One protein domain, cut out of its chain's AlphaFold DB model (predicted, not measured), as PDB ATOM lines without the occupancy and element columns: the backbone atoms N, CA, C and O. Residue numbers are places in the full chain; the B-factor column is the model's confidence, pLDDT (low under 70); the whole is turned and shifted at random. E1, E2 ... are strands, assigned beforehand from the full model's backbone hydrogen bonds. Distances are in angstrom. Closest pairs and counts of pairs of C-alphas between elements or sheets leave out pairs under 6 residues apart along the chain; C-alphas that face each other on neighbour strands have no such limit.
ATOM      1  N   LEU A 436     -16.220 -49.172   2.753       95.12
ATOM      2  CA  LEU A 436     -15.663 -47.961   2.161       95.12
ATOM      3  C   LEU A 436     -14.479 -48.355   1.294       95.12
ATOM      4  O   LEU A 436     -13.562 -49.001   1.789       95.12
ATOM      5  N   ILE A 437     -14.494 -47.932   0.033       96.31
ATOM      6  CA  ILE A 437     -13.407 -48.175  -0.911       96.31
ATOM      7  C   ILE A 437     -12.770 -46.838  -1.279       96.31
ATOM      8  O   ILE A 437     -13.467 -45.914  -1.704       96.31
ATOM      9  N   LYS A 438     -11.459 -46.727  -1.052       96.38
ATOM     10  CA  LYS A 438     -10.666 -45.512  -1.270       96.38
ATOM     11  C   LYS A 438      -9.257 -45.843  -1.724       96.38
ATOM     12  O   LYS A 438      -8.729 -46.888  -1.365       96.38
ATOM     13  N   ASP A 439      -8.634 -44.931  -2.455       95.94
ATOM     14  CA  ASP A 439      -7.202 -45.027  -2.698       95.94
ATOM     15  C   ASP A 439      -6.460 -44.625  -1.421       95.94
ATOM     16  O   ASP A 439      -6.872 -43.723  -0.683       95.94
ATOM     17  N   VAL A 440      -5.368 -45.325  -1.133       95.31
ATOM     18  CA  VAL A 440      -4.563 -45.098   0.065       95.31
ATOM     19  C   VAL A 440      -3.089 -45.056  -0.295       95.31
ATOM     20  O   VAL A 440      -2.621 -45.771  -1.175       95.31
ATOM     21  N   ASP A 441      -2.353 -44.194   0.396       94.06
ATOM     22  CA  ASP A 441      -0.904 -44.071   0.276       94.06
ATOM     23  C   ASP A 441      -0.352 -43.738   1.655       94.06
ATOM     24  O   ASP A 441      -0.431 -42.591   2.103       94.06
ATOM     25  N   HIS A 442       0.123 -44.767   2.360       92.88
ATOM     26  CA  HIS A 442       0.674 -44.642   3.711       92.88
ATOM     27  C   HIS A 442      -0.244 -43.921   4.698       92.88
ATOM     28  O   HIS A 442       0.240 -43.258   5.621       92.88
ATOM     29  N   ALA A 443      -1.561 -44.032   4.546       95.56
ATOM     30  CA  ALA A 443      -2.500 -43.327   5.398       95.56
ATOM     31  C   ALA A 443      -2.352 -43.812   6.857       95.56
ATOM     32  O   ALA A 443      -2.320 -45.023   7.111       95.56
ATOM     33  N   PRO A 444      -2.200 -42.903   7.837       96.62
ATOM     34  CA  PRO A 444      -2.074 -43.277   9.237       96.62
ATOM     35  C   PRO A 444      -3.387 -43.836   9.794       96.62
ATOM     36  O   PRO A 444      -4.458 -43.250   9.639       96.62
ATOM     37  N   VAL A 445      -3.285 -44.961  10.502       97.38
ATOM     38  CA  VAL A 445      -4.399 -45.582  11.220       97.38
ATOM     39  C   VAL A 445      -4.214 -45.374  12.718       97.38
ATOM     40  O   VAL A 445      -3.265 -45.859  13.337       97.38
ATOM     41  N   TYR A 446      -5.140 -44.629  13.306       97.50
ATOM     42  CA  TYR A 446      -5.061 -44.082  14.650       97.50
ATOM     43  C   TYR A 446      -5.813 -44.922  15.682       97.50
ATOM     44  O   TYR A 446      -6.836 -45.553  15.404       97.50
ATOM     45  N   GLN A 447      -5.342 -44.856  16.926       96.62
ATOM     46  CA  GLN A 447      -6.023 -45.432  18.085       96.62
ATOM     47  C   GLN A 447      -7.356 -44.731  18.391       96.62
ATOM     48  O   GLN A 447      -8.292 -45.365  18.878       96.62
ATOM     49  N   LYS A 448      -7.441 -43.416  18.161       97.00
ATOM     50  CA  LYS A 448      -8.627 -42.590  18.426       97.00
ATOM     51  C   LYS A 448      -8.887 -41.670  17.236       97.00
ATOM     52  O   LYS A 448      -7.986 -41.432  16.440       97.00
ATOM     53  N   ALA A 449     -10.092 -41.109  17.154       97.50
ATOM     54  CA  ALA A 449     -10.427 -40.036  16.214       97.50
ATOM     55  C   ALA A 449      -9.755 -38.706  16.623       97.50
ATOM     56  O   ALA A 449     -10.430 -37.731  16.941       97.50
ATOM     57  N   ASP A 450      -8.426 -38.709  16.710       97.56
ATOM     58  CA  ASP A 450      -7.577 -37.573  17.059       97.56
ATOM     59  C   ASP A 450      -6.210 -37.741  16.377       97.56
ATOM     60  O   ASP A 450      -5.528 -38.745  16.608       97.56
ATOM     61  N   LYS A 451      -5.792 -36.760  15.565       96.62
ATOM     62  CA  LYS A 451      -4.502 -36.741  14.852       96.62
ATOM     63  C   LYS A 451      -3.301 -36.732  15.808       96.62
ATOM     64  O   LYS A 451      -2.206 -37.098  15.394       96.62
ATOM     65  N   ASN A 452      -3.498 -36.369  17.080       96.38
ATOM     66  CA  ASN A 452      -2.470 -36.439  18.125       96.38
ATOM     67  C   ASN A 452      -2.435 -37.789  18.860       96.38
ATOM     68  O   ASN A 452      -1.588 -37.995  19.733       96.38
ATOM     69  N   SER A 453      -3.363 -38.703  18.562       96.12
ATOM     70  CA  SER A 453      -3.361 -40.037  19.159       96.12
ATOM     71  C   SER A 453      -2.306 -40.946  18.525       96.12
ATOM     72  O   SER A 453      -1.739 -40.653  17.473       96.12
ATOM     73  N   THR A 454      -2.030 -42.076  19.178       95.19
ATOM     74  CA  THR A 454      -1.075 -43.069  18.682       95.19
ATOM     75  C   THR A 454      -1.470 -43.578  17.295       95.19
ATOM     76  O   THR A 454      -2.581 -44.080  17.117       95.19
ATOM     77  N   ILE A 455      -0.532 -43.528  16.347       96.12
ATOM     78  CA  ILE A 455      -0.635 -44.233  15.065       96.12
ATOM     79  C   ILE A 455      -0.252 -45.694  15.307       96.12
ATOM     80  O   ILE A 455       0.882 -45.995  15.688       96.12
ATOM     81  N   LEU A 456      -1.208 -46.595  15.105       95.19
ATOM     82  CA  LEU A 456      -1.035 -48.029  15.326       95.19
ATOM     83  C   LEU A 456      -0.296 -48.687  14.157       95.19
ATOM     84  O   LEU A 456       0.593 -49.503  14.384       95.19
ATOM     85  N   TYR A 457      -0.648 -48.312  12.928       95.31
ATOM     86  CA  TYR A 457       0.003 -48.737  11.685       95.31
ATOM     87  C   TYR A 457      -0.316 -47.745  10.559       95.31
ATOM     88  O   TYR A 457      -1.118 -46.826  10.741       95.31
ATOM     89  N   ARG A 458       0.313 -47.927   9.398       94.88
ATOM     90  CA  ARG A 458      -0.037 -47.232   8.152       94.88
ATOM     91  C   ARG A 458      -0.608 -48.215   7.135       94.88
ATOM     92  O   ARG A 458      -0.259 -49.393   7.167       94.88
ATOM     93  N   THR A 459      -1.510 -47.748   6.277       95.12
ATOM     94  CA  THR A 459      -2.014 -48.520   5.129       95.12
ATOM     95  C   THR A 459      -0.918 -48.694   4.072       95.12
ATOM     96  O   THR A 459       0.027 -47.903   4.067       95.12
ATOM     97  N   PRO A 460      -1.045 -49.662   3.145       93.50
ATOM     98  CA  PRO A 460      -0.136 -49.754   2.004       93.50
ATOM     99  C   PRO A 460      -0.375 -48.590   1.032       93.50
ATOM    100  O   PRO A 460      -1.275 -47.771   1.240       93.50
ATOM    101  N   THR A 461       0.405 -48.553  -0.048       93.62
ATOM    102  CA  THR A 461       0.111 -47.742  -1.237       93.62
ATOM    103  C   THR A 461      -0.574 -48.605  -2.275       93.62
ATOM    104  O   THR A 461       0.081 -49.389  -2.957       93.62
ATOM    105  N   VAL A 462      -1.898 -48.498  -2.356       95.25
ATOM    106  CA  VAL A 462      -2.726 -49.243  -3.312       95.25
ATOM    107  C   VAL A 462      -3.969 -48.436  -3.668       95.25
ATOM    108  O   VAL A 462      -4.433 -47.601  -2.884       95.25
ATOM    109  N   LYS A 463      -4.553 -48.733  -4.825       95.75
ATOM    110  CA  LYS A 463      -5.875 -48.222  -5.197       95.75
ATOM    111  C   LYS A 463      -6.986 -49.159  -4.739       95.75
ATOM    112  O   LYS A 463      -6.750 -50.341  -4.495       95.75
ATOM    113  N   ASN A 464      -8.208 -48.642  -4.649       96.19
ATOM    114  CA  ASN A 464      -9.404 -49.419  -4.298       96.19
ATOM    115  C   ASN A 464      -9.287 -50.184  -2.960       96.19
ATOM    116  O   ASN A 464      -9.782 -51.306  -2.820       96.19
ATOM    117  N   TYR A 465      -8.659 -49.574  -1.954       97.44
ATOM    118  CA  TYR A 465      -8.530 -50.155  -0.626       97.44
ATOM    119  C   TYR A 465      -9.868 -50.221   0.103       97.44
ATOM    120  O   TYR A 465     -10.491 -49.192   0.373       97.44
ATOM    121  N   SER A 466     -10.299 -51.437   0.437       97.44
ATOM    122  CA  SER A 466     -11.574 -51.683   1.109       97.44
ATOM    123  C   SER A 466     -11.434 -51.756   2.627       97.44
ATOM    124  O   SER A 466     -10.618 -52.504   3.169       97.44
ATOM    125  N   MET A 467     -12.293 -51.011   3.319       96.56
ATOM    126  CA  MET A 467     -12.376 -50.933   4.773       96.56
ATOM    127  C   MET A 467     -13.777 -51.296   5.256       96.56
ATOM    128  O   MET A 467     -14.778 -50.842   4.700       96.56
ATOM    129  N   LEU A 468     -13.849 -52.052   6.354       95.94
ATOM    130  CA  LEU A 468     -15.110 -52.321   7.041       95.94
ATOM    131  C   LEU A 468     -15.438 -51.167   7.997       95.94
ATOM    132  O   LEU A 468     -14.818 -51.041   9.061       95.94
ATOM    133  N   VAL A 469     -16.414 -50.339   7.625       96.19
ATOM    134  CA  VAL A 469     -16.818 -49.160   8.400       96.19
ATOM    135  C   VAL A 469     -17.791 -49.566   9.502       96.19
ATOM    136  O   VAL A 469     -18.731 -50.323   9.287       96.19
ATOM    137  N   LEU A 470     -17.543 -49.065  10.711       95.69
ATOM    138  CA  LEU A 470     -18.396 -49.265  11.881       95.69
ATOM    139  C   LEU A 470     -19.182 -48.002  12.238       95.69
ATOM    140  O   LEU A 470     -20.261 -48.112  12.811       95.69
ATOM    141  N   ASP A 471     -18.607 -46.822  11.990       97.00
ATOM    142  CA  ASP A 471     -19.234 -45.526  12.268       97.00
ATOM    143  C   ASP A 471     -18.506 -44.383  11.535       97.00
ATOM    144  O   ASP A 471     -17.337 -44.522  11.157       97.00
ATOM    145  N   ILE A 472     -19.168 -43.232  11.399       97.31
ATOM    146  CA  ILE A 472     -18.586 -41.982  10.889       97.31
ATOM    147  C   ILE A 472     -18.675 -40.916  11.982       97.31
ATOM    148  O   ILE A 472     -19.759 -40.520  12.403       97.31
ATOM    149  N   ILE A 473     -17.524 -40.401  12.409       97.56
ATOM    150  CA  ILE A 473     -17.412 -39.407  13.481       97.56
ATOM    151  C   ILE A 473     -17.014 -38.061  12.880       97.56
ATOM    152  O   ILE A 473     -16.149 -37.991  12.012       97.56
ATOM    153  N   LYS A 474     -17.618 -36.976  13.366       97.75
ATOM    154  CA  LYS A 474     -17.231 -35.603  13.016       97.75
ATOM    155  C   LYS A 474     -16.768 -34.868  14.265       97.75
ATOM    156  O   LYS A 474     -17.474 -34.877  15.273       97.75
ATOM    157  N   ASN A 475     -15.604 -34.235  14.193       96.62
ATOM    158  CA  ASN A 475     -15.062 -33.387  15.253       96.62
ATOM    159  C   ASN A 475     -14.357 -32.152  14.661       96.62
ATOM    160  O   ASN A 475     -14.474 -31.862  13.472       96.62
ATOM    161  N   ASP A 476     -13.656 -31.403  15.508       96.56
ATOM    162  CA  ASP A 476     -12.871 -30.220  15.144       96.56
ATOM    163  C   ASP A 476     -11.686 -30.522  14.207       96.56
ATOM    164  O   ASP A 476     -11.204 -29.622  13.526       96.56
ATOM    165  N   GLN A 477     -11.258 -31.784  14.120       96.12
ATOM    166  CA  GLN A 477     -10.210 -32.269  13.214       96.12
ATOM    167  C   GLN A 477     -10.762 -32.954  11.948       96.12
ATOM    168  O   GLN A 477     -10.025 -33.663  11.258       96.12
ATOM    169  N   GLY A 478     -12.050 -32.766  11.640       96.44
ATOM    170  CA  GLY A 478     -12.673 -33.216  10.394       96.44
ATOM    171  C   GLY A 478     -13.545 -34.465  10.535       96.44
ATOM    172  O   GLY A 478     -14.158 -34.722  11.575       96.44
ATOM    173  N   THR A 479     -13.655 -35.218   9.437       97.88
ATOM    174  CA  THR A 479     -14.434 -36.463   9.379       97.88
ATOM    175  C   THR A 479     -13.514 -37.660   9.584       97.88
ATOM    176  O   THR A 479     -12.449 -37.745   8.982       97.88
ATOM    177  N   TRP A 480     -13.948 -38.599  10.413       98.25
ATOM    178  CA  TRP A 480     -13.218 -39.805  10.764       98.25
ATOM    179  C   TRP A 480     -14.061 -41.034  10.475       98.25
ATOM    180  O   TRP A 480     -15.228 -41.102  10.864       98.25
ATOM    181  N   TYR A 481     -13.442 -42.037   9.868       98.06
ATOM    182  CA  TYR A 481     -14.029 -43.361   9.741       98.06
ATOM    183  C   TYR A 481     -13.560 -44.213  10.911       98.06
ATOM    184  O   TYR A 481     -12.365 -44.460  11.079       98.06
ATOM    185  N   LYS A 482     -14.507 -44.666  11.731       97.94
ATOM    186  CA  LYS A 482     -14.267 -45.712  12.718       97.94
ATOM    187  C   LYS A 482     -14.380 -47.041  11.992       97.94
ATOM    188  O   LYS A 482     -15.464 -47.405  11.544       97.94
ATOM    189  N   ILE A 483     -13.277 -47.762  11.886       97.19
ATOM    190  CA  ILE A 483     -13.194 -48.996  11.110       97.19
ATOM    191  C   ILE A 483     -12.836 -50.172  12.008       97.19
ATOM    192  O   ILE A 483     -12.248 -50.025  13.088       97.19
ATOM    193  N   LYS A 484     -13.190 -51.370  11.552       96.50
ATOM    194  CA  LYS A 484     -12.607 -52.583  12.115       96.50
ATOM    195  C   LYS A 484     -11.151 -52.657  11.666       96.50
ATOM    196  O   LYS A 484     -10.879 -52.538  10.479       96.50
ATOM    197  N   SER A 485     -10.229 -52.828  12.609       96.88
ATOM    198  CA  SER A 485      -8.806 -52.890  12.280       96.88
ATOM    199  C   SER A 485      -8.511 -54.124  11.447       96.88
ATOM    200  O   SER A 485      -8.907 -55.230  11.833       96.88
ATOM    201  N   ASP A 486      -7.751 -53.951  10.375       95.94
ATOM    202  CA  ASP A 486      -7.211 -55.081   9.640       95.94
ATOM    203  C   ASP A 486      -6.260 -55.860  10.548       95.94
ATOM    204  O   ASP A 486      -6.506 -57.034  10.794       95.94
ATOM    205  N   ALA A 487      -5.276 -55.206  11.172       94.81
ATOM    206  CA  ALA A 487      -4.327 -55.861  12.073       94.81
ATOM    207  C   ALA A 487      -4.904 -56.150  13.483       94.81
ATOM    208  O   ALA A 487      -5.689 -55.341  13.997       94.81
ATOM    209  N   PRO A 488      -4.503 -57.253  14.152       95.19
ATOM    210  CA  PRO A 488      -4.850 -57.510  15.551       95.19
ATOM    211  C   PRO A 488      -4.219 -56.469  16.480       95.19
ATOM    212  O   PRO A 488      -3.023 -56.202  16.388       95.19
ATOM    213  N   ILE A 489      -5.006 -55.904  17.396       95.00
ATOM    214  CA  ILE A 489      -4.524 -54.933  18.389       95.00
ATOM    215  C   ILE A 489      -4.422 -55.598  19.766       95.00
ATOM    216  O   ILE A 489      -5.325 -56.341  20.169       95.00
ATOM    217  N   ASN A 490      -3.344 -55.297  20.498       92.31
ATOM    218  CA  ASN A 490      -3.099 -55.822  21.840       92.31
ATOM    219  C   ASN A 490      -4.214 -55.452  22.841       92.31
ATOM    220  O   ASN A 490      -5.104 -54.630  22.591       92.31
ATOM    221  N   LYS A 491      -4.183 -56.071  24.024       90.81
ATOM    222  CA  LYS A 491      -5.230 -55.896  25.050       90.81
ATOM    223  C   LYS A 491      -5.305 -54.460  25.574       90.81
ATOM    224  O   LYS A 491      -6.391 -53.987  25.926       90.81
ATOM    225  N   GLU A 492      -4.172 -53.771  25.594       91.06
ATOM    226  CA  GLU A 492      -4.022 -52.374  25.990       91.06
ATOM    227  C   GLU A 492      -4.630 -51.426  24.944       91.06
ATOM    228  O   GLU A 492      -5.044 -50.317  25.283       91.06
ATOM    229  N   GLY A 493      -4.776 -51.882  23.697       90.94
ATOM    230  CA  GLY A 493      -5.338 -51.114  22.593       90.94
ATOM    231  C   GLY A 493      -4.350 -50.132  21.970       90.94
ATOM    232  O   GLY A 493      -4.794 -49.179  21.342       90.94
ATOM    233  N   ASN A 494      -3.045 -50.269  22.211       90.81
ATOM    234  CA  ASN A 494      -2.043 -49.246  21.885       90.81
ATOM    235  C   ASN A 494      -0.949 -49.706  20.911       90.81
ATOM    236  O   ASN A 494      -0.133 -48.872  20.522       90.81
ATOM    237  N   GLN A 495      -0.925 -50.985  20.521       91.94
ATOM    238  CA  GLN A 495       0.033 -51.543  19.559       91.94
ATOM    239  C   GLN A 495      -0.586 -52.698  18.763       91.94
ATOM    240  O   GLN A 495      -1.489 -53.387  19.248       91.94
ATOM    241  N   VAL A 496      -0.071 -52.922  17.552       93.19
ATOM    242  CA  VAL A 496      -0.378 -54.105  16.737       93.19
ATOM    243  C   VAL A 496       0.356 -55.331  17.285       93.19
ATOM    244  O   VAL A 496       1.518 -55.247  17.676       93.19
ATOM    245  N   GLU A 497      -0.307 -56.484  17.276       91.31
ATOM    246  CA  GLU A 497       0.303 -57.783  17.564       91.31
ATOM    247  C   GLU A 497       0.658 -58.506  16.254       91.31
ATOM    248  O   GLU A 497      -0.226 -58.943  15.513       91.31
ATOM    249  N   THR A 498       1.952 -58.667  15.967       85.50
ATOM    250  CA  THR A 498       2.447 -59.368  14.764       85.50
ATOM    251  C   THR A 498       2.162 -60.872  14.813       85.50
ATOM    252  O   THR A 498       1.632 -61.436  13.860       85.50
ATOM    253  N   GLU A 499       2.411 -61.509  15.959       85.12
ATOM    254  CA  GLU A 499       2.200 -62.947  16.194       85.12
ATOM    255  C   GLU A 499       1.013 -63.207  17.134       85.12
ATOM    256  O   GLU A 499       1.093 -63.942  18.121       85.12
ATOM    257  N   SER A 500      -0.124 -62.566  16.859       86.19
ATOM    258  CA  SER A 500      -1.289 -62.683  17.736       86.19
ATOM    259  C   SER A 500      -1.873 -64.102  17.756       86.19
ATOM    260  O   SER A 500      -2.031 -64.756  16.719       86.19
ATOM    261  N   SER A 501      -2.249 -64.563  18.952       88.38
ATOM    262  CA  SER A 501      -2.875 -65.876  19.184       88.38
ATOM    263  C   SER A 501      -4.408 -65.865  19.080       88.38
ATOM    264  O   SER A 501      -5.028 -66.942  19.086       88.38
ATOM    265  N   ALA A 502      -5.018 -64.674  19.001       92.25
ATOM    266  CA  ALA A 502      -6.451 -64.437  18.823       92.25
ATOM    267  C   ALA A 502      -6.725 -62.964  18.467       92.25
ATOM    268  O   ALA A 502      -6.026 -62.072  18.926       92.25
ATOM    269  N   TYR A 503      -7.800 -62.682  17.735       95.62
ATOM    270  CA  TYR A 503      -8.188 -61.310  17.406       95.62
ATOM    271  C   TYR A 503      -9.148 -60.733  18.455       95.62
ATOM    272  O   TYR A 503     -10.261 -61.229  18.650       95.62
ATOM    273  N   ASN A 504      -8.760 -59.644  19.120       93.19
ATOM    274  CA  ASN A 504      -9.619 -58.986  20.101       93.19
ATOM    275  C   ASN A 504     -10.581 -57.997  19.427       93.19
ATOM    276  O   ASN A 504     -10.242 -56.830  19.228       93.19
ATOM    277  N   VAL A 505     -11.806 -58.442  19.131       90.31
ATOM    278  CA  VAL A 505     -12.828 -57.633  18.435       90.31
ATOM    279  C   VAL A 505     -13.138 -56.312  19.146       90.31
ATOM    280  O   VAL A 505     -13.369 -55.306  18.485       90.31
ATOM    281  N   LYS A 506     -13.114 -56.277  20.485       89.69
ATOM    282  CA  LYS A 506     -13.413 -55.052  21.248       89.69
ATOM    283  C   LYS A 506     -12.289 -54.020  21.178       89.69
ATOM    284  O   LYS A 506     -12.557 -52.833  21.326       89.69
ATOM    285  N   LYS A 507     -11.041 -54.474  21.032       92.12
ATOM    286  CA  LYS A 507      -9.850 -53.611  21.003       92.12
ATOM    287  C   LYS A 507      -9.401 -53.262  19.591       92.12
ATOM    288  O   LYS A 507      -8.796 -52.218  19.400       92.12
ATOM    289  N   SER A 508      -9.748 -54.086  18.612       94.50
ATOM    290  CA  SER A 508      -9.352 -53.921  17.212       94.50
ATOM    291  C   SER A 508     -10.334 -53.020  16.454       94.50
ATOM    292  O   SER A 508     -10.861 -53.373  15.401       94.50
ATOM    293  N   VAL A 509     -10.599 -51.850  17.036       96.50
ATOM    294  CA  VAL A 509     -11.401 -50.767  16.464       96.50
ATOM    295  C   VAL A 509     -10.501 -49.546  16.387       96.50
ATOM    296  O   VAL A 509      -9.960 -49.122  17.406       96.50
ATOM    297  N   VAL A 510     -10.328 -49.017  15.181       97.56
ATOM    298  CA  VAL A 510      -9.334 -47.985  14.865       97.56
ATOM    299  C   VAL A 510      -9.957 -46.898  14.001       97.56
ATOM    300  O   VAL A 510     -11.119 -47.005  13.600       97.56
ATOM    301  N   PHE A 511      -9.211 -45.827  13.759       98.19
ATOM    302  CA  PHE A 511      -9.730 -44.627  13.119       98.19
ATOM    303  C   PHE A 511      -8.812 -44.173  11.997       98.19
ATOM    304  O   PHE A 511      -7.596 -44.169  12.152       98.19
ATOM    305  N   ILE A 512      -9.400 -43.750  10.889       97.94
ATOM    306  CA  ILE A 512      -8.685 -43.104   9.790       97.94
ATOM    307  C   ILE A 512      -9.381 -41.784   9.476       97.94
ATOM    308  O   ILE A 512     -10.616 -41.709   9.476       97.94
ATOM    309  N   ASN A 513      -8.604 -40.718   9.305       97.75
ATOM    310  CA  ASN A 513      -9.152 -39.413   8.968       97.75
ATOM    311  C   ASN A 513      -9.460 -39.371   7.466       97.75
ATOM    312  O   ASN A 513      -8.694 -39.892   6.661       97.75
ATOM    313  N   ALA A 514     -10.578 -38.758   7.085       96.94
ATOM    314  CA  ALA A 514     -10.972 -38.663   5.684       96.94
ATOM    315  C   ALA A 514      -9.973 -37.856   4.838       96.94
ATOM    316  O   ALA A 514      -9.826 -38.158   3.660       96.94
ATOM    317  N   ASP A 515      -9.266 -36.889   5.435       95.44
ATOM    318  CA  ASP A 515      -8.257 -36.075   4.743       95.44
ATOM    319  C   ASP A 515      -6.969 -36.860   4.431       95.44
ATOM    320  O   ASP A 515      -6.158 -36.405   3.627       95.44
ATOM    321  N   ASP A 516      -6.762 -38.014   5.078       95.19
ATOM    322  CA  ASP A 516      -5.603 -38.884   4.842       95.19
ATOM    323  C   ASP A 516      -5.854 -39.905   3.711       95.19
ATOM    324  O   ASP A 516      -4.948 -40.644   3.324       95.19
ATOM    325  N   LEU A 517      -7.084 -39.966   3.191       94.06
ATOM    326  CA  LEU A 517      -7.491 -40.831   2.082       94.06
ATOM    327  C   LEU A 517      -7.445 -40.042   0.768       94.06
ATOM    328  O   LEU A 517      -7.772 -38.854   0.753       94.06
TER     329      LEU A 517
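What this domain is: This is residues 436 to 517 of the 518 residues of the protein "Mannosyl-glycoprotein endo-beta-N-acetylglucosamidase" of Absiella sp. AM09-45 (UniProt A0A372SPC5). A small, only partly closed barrel of strands: the long strand E4 bends sharply and joins E1, beside its first part, to E5 and E6, beside its second, while the small hairpin of E2 and E3 sits past E6, with E2 next to it. The ring stays open between E3 and E1, and the long link of residues 485 to 508 loops out at one end. The printed part has 82 residues with no named helix and six named strands, E1 to E6 in order along the chain; the class is all strand, though under half of the residues, 38 of 82, are in named elements. One antiparallel sheet has the order E1, E4, E5, E6, the other is E2, E3. The whole is compact, with a radius of gyration of the C-alphas of 12.1 A and spans of 33 by 28 by 20 A.

Where its parts are: E1, residues 436 to 440, begins with C-alpha 436 at (-15.663, -47.961, 2.161) and is 11.7 A long. E2, residues 444 to 446, and E3, residues 455 to 458, measure 6.2 A and 7.6 A. E4, residues 462 to 475, is the longest strand, 27.4 A from first to last C-alpha, and bends by 92 degrees at residue 470; C-alpha 475 is at (-15.062, -33.387, 15.253). E5, residues 478 to 484, spans 19.4 A. E6, residues 509 to 513, spans 13.8 A and ends with C-alpha 513 at (-9.152, -39.413, 8.968).

How they stand to each other: The larger sheet is strongly twisted, its strands' lines turning by 120 degrees from edge to edge. Its edge strand E1 is antiparallel to E4 at 116 degrees, with N 438 and O 465 3.0 A apart. The pairing of E4 is staggered: residues 462 to 467 pair with E1 and residues 469 to 475 with E5. E4, E5 and E6 form a meander, each strand the antiparallel neighbour of the one before. In the hairpin E4 and E5, at 114 degrees, N 473 and O 480 are 2.9 A apart. In the hairpin E5 and E6, at 149 degrees, N 483 and O 510 are 2.9 A apart. In the hairpin E2 and E3, also at 149 degrees, N 456 and O 445 are 2.8 A apart. The closest C-alphas of E2 and E6, those of Tyr 446 and Phe 511, are 4.9 A apart. E3 and E6 are near each other, with 7 pairs of C-alphas within 10 A. E1 and E3 are apart.

The domain as a whole: The two C-alphas farthest apart, those of Asp 476 and Ser 501, are 37.3 A from each other. The link from E5 to E6, 24 residues, is long. The printed part has no cut, its mean pLDDT is 95.0, and no printed residue is under 70.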